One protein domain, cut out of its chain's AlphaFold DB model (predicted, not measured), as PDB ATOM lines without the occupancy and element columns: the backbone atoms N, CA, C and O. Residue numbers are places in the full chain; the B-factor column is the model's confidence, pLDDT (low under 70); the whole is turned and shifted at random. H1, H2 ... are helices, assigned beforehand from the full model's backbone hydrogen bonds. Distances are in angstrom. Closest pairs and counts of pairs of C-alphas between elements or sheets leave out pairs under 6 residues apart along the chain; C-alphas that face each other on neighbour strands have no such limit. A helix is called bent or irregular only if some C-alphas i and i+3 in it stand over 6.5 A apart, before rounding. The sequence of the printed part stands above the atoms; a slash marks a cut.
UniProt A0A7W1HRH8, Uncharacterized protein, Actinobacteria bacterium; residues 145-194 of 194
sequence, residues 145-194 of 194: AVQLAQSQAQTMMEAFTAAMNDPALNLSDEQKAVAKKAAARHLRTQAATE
ATOM      1  N   ALA A 145     190.561 273.212 198.095       56.75
ATOM      2  CA  ALA A 145     190.238 272.746 199.440       56.75
ATOM      3  C   ALA A 145     188.881 272.023 199.527       56.75
ATOM      4  O   ALA A 145     188.719 271.177 200.388       56.75
ATOM      5  N   VAL A 146     187.937 272.288 198.615       61.03
ATOM      6  CA  VAL A 146     186.642 271.599 198.528       61.03
ATOM      7  C   VAL A 146     186.785 270.114 198.192       61.03
ATOM      8  O   VAL A 146     186.166 269.298 198.860       61.03
ATOM      9  N   GLN A 147     187.587 269.727 197.196       65.56
ATOM     10  CA  GLN A 147     187.769 268.309 196.857       65.56
ATOM     11  C   GLN A 147     188.581 267.578 197.927       65.56
ATOM     12  O   GLN A 147     188.281 266.429 198.249       65.56
ATOM     13  N   LEU A 148     189.572 268.255 198.517       64.50
ATOM     14  CA  LEU A 148     190.308 267.727 199.663       64.50
ATOM     15  C   LEU A 148     189.380 267.548 200.874       64.50
ATOM     16  O   LEU A 148     189.367 266.474 201.462       64.50
ATOM     17  N   ALA A 149     188.546 268.541 201.185       66.94
ATOM     18  CA  ALA A 149     187.553 268.475 202.252       66.94
ATOM     19  C   ALA A 149     186.497 267.394 201.983       66.94
ATOM     20  O   ALA A 149     186.110 266.683 202.902       66.94
ATOM     21  N   GLN A 150     186.066 267.213 200.732       71.31
ATOM     22  CA  GLN A 150     185.159 266.128 200.346       71.31
ATOM     23  C   GLN A 150     185.805 264.758 200.548       71.31
ATOM     24  O   GLN A 150     185.177 263.871 201.119       71.31
ATOM     25  N   SER A 151     187.061 264.587 200.129       66.00
ATOM     26  CA  SER A 151     187.792 263.339 200.353       66.00
ATOM     27  C   SER A 151     188.017 263.080 201.843       66.00
ATOM     28  O   SER A 151     187.815 261.961 202.298       66.00
ATOM     29  N   GLN A 152     188.391 264.102 202.615       72.31
ATOM     30  CA  GLN A 152     188.556 264.001 204.066       72.31
ATOM     31  C   GLN A 152     187.229 263.657 204.753       72.31
ATOM     32  O   GLN A 152     187.198 262.779 205.612       72.31
ATOM     33  N   ALA A 153     186.123 264.286 204.350       80.06
ATOM     34  CA  ALA A 153     184.789 263.975 204.855       80.06
ATOM     35  C   ALA A 153     184.385 262.530 204.530       80.06
ATOM     36  O   ALA A 153     183.841 261.843 205.392       80.06
ATOM     37  N   GLN A 154     184.694 262.043 203.325       80.56
ATOM     38  CA  GLN A 154     184.448 260.656 202.937       80.56
ATOM     39  C   GLN A 154     185.239 259.680 203.821       80.56
ATOM     40  O   GLN A 154     184.646 258.772 204.401       80.56
ATOM     41  N   THR A 155     186.542 259.912 204.014       76.06
ATOM     42  CA  THR A 155     187.379 259.093 204.904       76.06
ATOM     43  C   THR A 155     186.862 259.103 206.346       76.06
ATOM     44  O   THR A 155     186.789 258.054 206.983       76.06
ATOM     45  N   MET A 156     186.441 260.262 206.867       84.06
ATOM     46  CA  MET A 156     185.834 260.353 208.201       84.06
ATOM     47  C   MET A 156     184.523 259.561 208.293       84.06
ATOM     48  O   MET A 156     184.291 258.871 209.286       84.06
ATOM     49  N   MET A 157     183.672 259.623 207.266       84.94
ATOM     50  CA  MET A 157     182.408 258.879 207.223       84.94
ATOM     51  C   MET A 157     182.619 257.364 207.141       84.94
ATOM     52  O   MET A 157     181.869 256.603 207.762       84.94
ATOM     53  N   GLU A 158     183.641 256.915 206.418       83.81
ATOM     54  CA  GLU A 158     184.039 255.508 206.352       83.81
ATOM     55  C   GLU A 158     184.568 255.016 207.696       83.81
ATOM     56  O   GLU A 158     184.088 254.000 208.196       83.81
ATOM     57  N   ALA A 159     185.469 255.771 208.333       86.12
ATOM     58  CA  ALA A 159     185.976 255.456 209.666       86.12
ATOM     59  C   ALA A 159     184.847 255.410 210.710       86.12
ATOM     60  O   ALA A 159     184.773 254.477 211.507       86.12
ATOM     61  N   PHE A 160     183.912 256.364 210.666       89.44
ATOM     62  CA  PHE A 160     182.729 256.367 211.529       89.44
ATOM     63  C   PHE A 160     181.835 255.144 211.285       89.44
ATOM     64  O   PHE A 160     181.344 254.522 212.227       89.44
ATOM     65  N   THR A 161     181.638 254.765 210.020       88.75
ATOM     66  CA  THR A 161     180.859 253.574 209.656       88.75
ATOM     67  C   THR A 161     181.541 252.290 210.118       88.75
ATOM     68  O   THR A 161     180.866 251.406 210.643       88.75
ATOM     69  N   ALA A 162     182.862 252.195 209.961       90.50
ATOM     70  CA  ALA A 162     183.656 251.078 210.450       90.50
ATOM     71  C   ALA A 162     183.557 250.968 211.977       90.50
ATOM     72  O   ALA A 162     183.215 249.902 212.476       90.50
ATOM     73  N   ALA A 163     183.726 252.079 212.702       90.75
ATOM     74  CA  ALA A 163     183.583 252.123 214.155       90.75
ATOM     75  C   ALA A 163     182.186 251.675 214.613       90.75
ATOM     76  O   ALA A 163     182.073 250.825 215.485       90.75
ATOM     77  N   MET A 164     181.104 252.162 213.991       91.81
ATOM     78  CA  MET A 164     179.738 251.724 214.332       91.81
ATOM     79  C   MET A 164     179.491 250.227 214.100       91.81
ATOM     80  O   MET A 164     178.559 249.669 214.680       91.81
ATOM     81  N   ASN A 165     180.266 249.595 213.220       91.62
ATOM     82  CA  ASN A 165     180.177 248.169 212.930       91.62
ATOM     83  C   ASN A 165     181.216 247.338 213.690       91.62
ATOM     84  O   ASN A 165     181.219 246.118 213.533       91.62
ATOM     85  N   ASP A 166     182.062 247.967 214.507       94.19
ATOM     86  CA  ASP A 166     183.066 247.281 215.305       94.19
ATOM     87  C   ASP A 166     182.380 246.401 216.370       94.19
ATOM     88  O   ASP A 166     181.632 246.918 217.213       94.19
ATOM     89  N   PRO A 167     182.615 245.073 216.366       92.25
ATOM     90  CA  PRO A 167     182.063 244.165 217.366       92.25
ATOM     91  C   PRO A 167     182.420 244.549 218.807       92.25
ATOM     92  O   PRO A 167     181.637 244.268 219.714       92.25
ATOM     93  N   ALA A 168     183.555 245.218 219.033       94.12
ATOM     94  CA  ALA A 168     183.985 245.651 220.358       94.12
ATOM     95  C   ALA A 168     183.039 246.687 220.987       94.12
ATOM     96  O   ALA A 168     182.941 246.759 222.212       94.12
ATOM     97  N   LEU A 169     182.311 247.465 220.173       92.44
ATOM     98  CA  LEU A 169     181.316 248.419 220.669       92.44
ATOM     99  C   LEU A 169     179.963 247.769 220.986       92.44
ATOM    100  O   LEU A 169     179.141 248.398 221.651       92.44
ATOM    101  N   ASN A 170     179.726 246.540 220.509       94.38
ATOM    102  CA  ASN A 170     178.512 245.750 220.741       94.38
ATOM    103  C   ASN A 170     177.201 246.555 220.586       94.38
ATOM    104  O   ASN A 170     176.274 246.438 221.390       94.38
ATOM    105  N   LEU A 171     177.140 247.416 219.565       94.38
ATOM    106  CA  LEU A 171     175.977 248.265 219.311       94.38
ATOM    107  C   LEU A 171     174.849 247.458 218.665       94.38
ATOM    108  O   LEU A 171     175.071 246.772 217.663       94.38
ATOM    109  N   SER A 172     173.626 247.613 219.172       95.56
ATOM    110  CA  SER A 172     172.426 247.083 218.520       95.56
ATOM    111  C   SER A 172     172.087 247.854 217.240       95.56
ATOM    112  O   SER A 172     172.517 248.996 217.040       95.56
ATOM    113  N   ASP A 173     171.262 247.265 216.373       93.88
ATOM    114  CA  ASP A 173     170.804 247.936 215.154       93.88
ATOM    115  C   ASP A 173     169.990 249.204 215.460       93.88
ATOM    116  O   ASP A 173     170.164 250.222 214.780       93.88
ATOM    117  N   GLU A 174     169.185 249.209 216.533       94.19
ATOM    118  CA  GLU A 174     168.538 250.438 217.003       94.19
ATOM    119  C   GLU A 174     169.557 251.504 217.421       94.19
ATOM    120  O   GLU A 174     169.420 252.668 217.035       94.19
ATOM    121  N   GLN A 175     170.600 251.138 218.175       93.50
ATOM    122  CA  GLN A 175     171.623 252.088 218.625       93.50
ATOM    123  C   GLN A 175     172.398 252.684 217.444       93.50
ATOM    124  O   GLN A 175     172.597 253.901 217.390       93.50
ATOM    125  N   LYS A 176     172.749 251.868 216.443       93.69
ATOM    126  CA  LYS A 176     173.373 252.336 215.193       93.69
ATOM    127  C   LYS A 176     172.458 253.298 214.433       93.69
ATOM    128  O   LYS A 176     172.915 254.324 213.926       93.69
ATOM    129  N   ALA A 177     171.158 253.007 214.354       91.00
ATOM    130  CA  ALA A 177     170.189 253.878 213.688       91.00
ATOM    131  C   ALA A 177     170.037 255.233 214.403       91.00
ATOM    132  O   ALA A 177     169.967 256.280 213.749       91.00
ATOM    133  N   VAL A 178     170.024 255.232 215.739       94.56
ATOM    134  CA  VAL A 178     169.993 256.456 216.553       94.56
ATOM    135  C   VAL A 178     171.279 257.266 216.372       94.56
ATOM    136  O   VAL A 178     171.200 258.472 216.127       94.56
ATOM    137  N   ALA A 179     172.447 256.617 216.405       90.31
ATOM    138  CA  ALA A 179     173.742 257.265 216.205       90.31
ATOM    139  C   ALA A 179     173.836 257.958 214.835       90.31
ATOM    140  O   ALA A 179     174.198 259.134 214.763       90.31
ATOM    141  N   LYS A 180     173.408 257.292 213.753       89.75
ATOM    142  CA  LYS A 180     173.357 257.885 212.401       89.75
ATOM    143  C   LYS A 180     172.460 259.124 212.342       89.75
ATOM    144  O   LYS A 180     172.847 260.143 211.771       89.75
ATOM    145  N   LYS A 181     171.270 259.068 212.955       90.75
ATOM    146  CA  LYS A 181     170.349 260.218 213.022       90.75
ATOM    147  C   LYS A 181     170.947 261.383 213.814       90.75
ATOM    148  O   LYS A 181     170.783 262.534 213.409       90.75
ATOM    149  N   ALA A 182     171.630 261.095 214.922       91.12
ATOM    150  CA  ALA A 182     172.308 262.103 215.726       91.12
ATOM    151  C   ALA A 182     173.457 262.759 214.945       91.12
ATOM    152  O   ALA A 182     173.476 263.983 214.833       91.12
ATOM    153  N   ALA A 183     174.337 261.969 214.324       86.44
ATOM    154  CA  ALA A 183     175.432 262.469 213.492       86.44
ATOM    155  C   ALA A 183     174.921 263.384 212.364       86.44
ATOM    156  O   ALA A 183     175.370 264.520 212.230       86.44
ATOM    157  N   ALA A 184     173.888 262.956 211.628       84.25
ATOM    158  CA  ALA A 184     173.276 263.763 210.571       84.25
ATOM    159  C   ALA A 184     172.638 265.069 211.081       84.25
ATOM    160  O   ALA A 184     172.510 266.036 210.328       84.25
ATOM    161  N   ARG A 185     172.171 265.113 212.334       90.06
ATOM    162  CA  ARG A 185     171.672 266.348 212.957       90.06
ATOM    163  C   ARG A 185     172.828 267.290 213.286       90.06
ATOM    164  O   ARG A 185     172.752 268.453 212.912       90.06
ATOM    165  N   HIS A 186     173.891 266.791 213.915       88.56
ATOM    166  CA  HIS A 186     175.053 267.606 214.280       88.56
ATOM    167  C   HIS A 186     175.777 268.178 213.055       88.56
ATOM    168  O   HIS A 186     176.089 269.365 213.047       88.56
ATOM    169  N   LEU A 187     175.936 267.388 211.986       82.62
ATOM    170  CA  LEU A 187     176.505 267.863 210.719       82.62
ATOM    171  C   LEU A 187     175.690 269.015 210.112       82.62
ATOM    172  O   LEU A 187     176.256 270.006 209.664       82.62
ATOM    173  N   ARG A 188     174.353 268.926 210.144       81.50
ATOM    174  CA  ARG A 188     173.471 270.005 209.663       81.50
ATOM    175  C   ARG A 188     173.577 271.274 210.502       81.50
ATOM    176  O   ARG A 188     173.486 272.361 209.951       81.50
ATOM    177  N   THR A 189     173.752 271.139 211.815       83.44
ATOM    178  CA  THR A 189     173.935 272.288 212.708       83.44
ATOM    179  C   THR A 189     175.258 272.997 212.439       83.44
ATOM    180  O   THR A 189     175.265 274.217 212.368       83.44
ATOM    181  N   GLN A 190     176.348 272.252 212.234       76.81
ATOM    182  CA  GLN A 190     177.654 272.844 211.924       76.81
ATOM    183  C   GLN A 190     177.690 273.508 210.542       76.81
ATOM    184  O   GLN A 190     178.234 274.598 210.404       76.81
ATOM    185  N   ALA A 191     177.034 272.915 209.541       65.38
ATOM    186  CA  ALA A 191     176.939 273.499 208.201       65.38
ATOM    187  C   ALA A 191     176.092 274.787 208.132       65.38
ATOM    188  O   ALA A 191     176.130 275.484 207.127       65.38
ATOM    189  N   ALA A 192     175.294 275.087 209.162       58.62
ATOM    190  CA  ALA A 192     174.487 276.307 209.244       58.62
ATOM    191  C   ALA A 192     175.191 277.454 209.998       58.62
ATOM    192  O   ALA A 192     174.622 278.537 210.118       58.62
ATOM    193  N   THR A 193     176.382 277.199 210.549       53.88
ATOM    194  CA  THR A 193     177.168 278.159 211.345       53.88
ATOM    195  C   THR A 193     178.399 278.716 210.621       53.88
ATOM    196  O   THR A 193     179.113 279.523 211.211       53.88
ATOM    197  N   GLU A 194     178.624 278.317 209.367       43.47
ATOM    198  CA  GLU A 194     179.623 278.876 208.436       43.47
ATOM    199  C   GLU A 194     178.950 279.777 207.392       43.47
ATOM    200  O   GLU A 194     179.556 280.813 207.035       43.47
TER     201      GLU A 194
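Overview. This is residues 145 to 194 of the 194 residues of an uncharacterized protein of Actinobacteria bacterium (UniProt A0A7W1HRH8). Two long helices, H1 and H2, form the two arms of an open, flat U: they run opposite ways, joined at one end by the link of residues 165 to 172. The arms come near each other only toward that link, and residues 145 to 159 and 184 to 194, at the far ends, stand free. The printed part has 50 residues with two named helices, in the order H1, H2, and no named strand; the class is all helix. The whole is loose, with a radius of gyration of the C-alphas of 12.8 A, and the C-alphas span 36 by 20 by 11 A.

Along the chain. H1 covers residues 145 to 164, from C-alpha 145 at (190.238, 272.746, 199.440) to C-alpha 164 at (179.738, 251.724, 214.332), a length of 27.8 A. H2 covers residues 173 to 190, 26.0 A from first to last C-alpha, and ends with C-alpha 190 at (177.654, 272.844, 211.924). Neither helix is bent.

Arrangement. H1 and H2 are close but not clearly touching, with 1 pair of C-alphas within 8 A. Their closest C-alphas, those of Met 164 and Lys 176, are 6.5 A apart. Their lines stand at a shallow tilt of 24 degrees, opposite ways, and their centres are 15.3 A apart. In H1 and H2 every O i to N i+4 pair is within hydrogen-bond range.

Size, cuts and confidence. The two C-alphas farthest apart, those of Ala 145 and Ser 172, are 36.6 A apart. The printed part has no cut, and its last residue, Glu 194, is the chain's last. The link from H1 to H2 is short, with 8 residues. The mean pLDDT of the printed part is 82.4; residues 145 to 149, 151 and 191 to 194 are under 70.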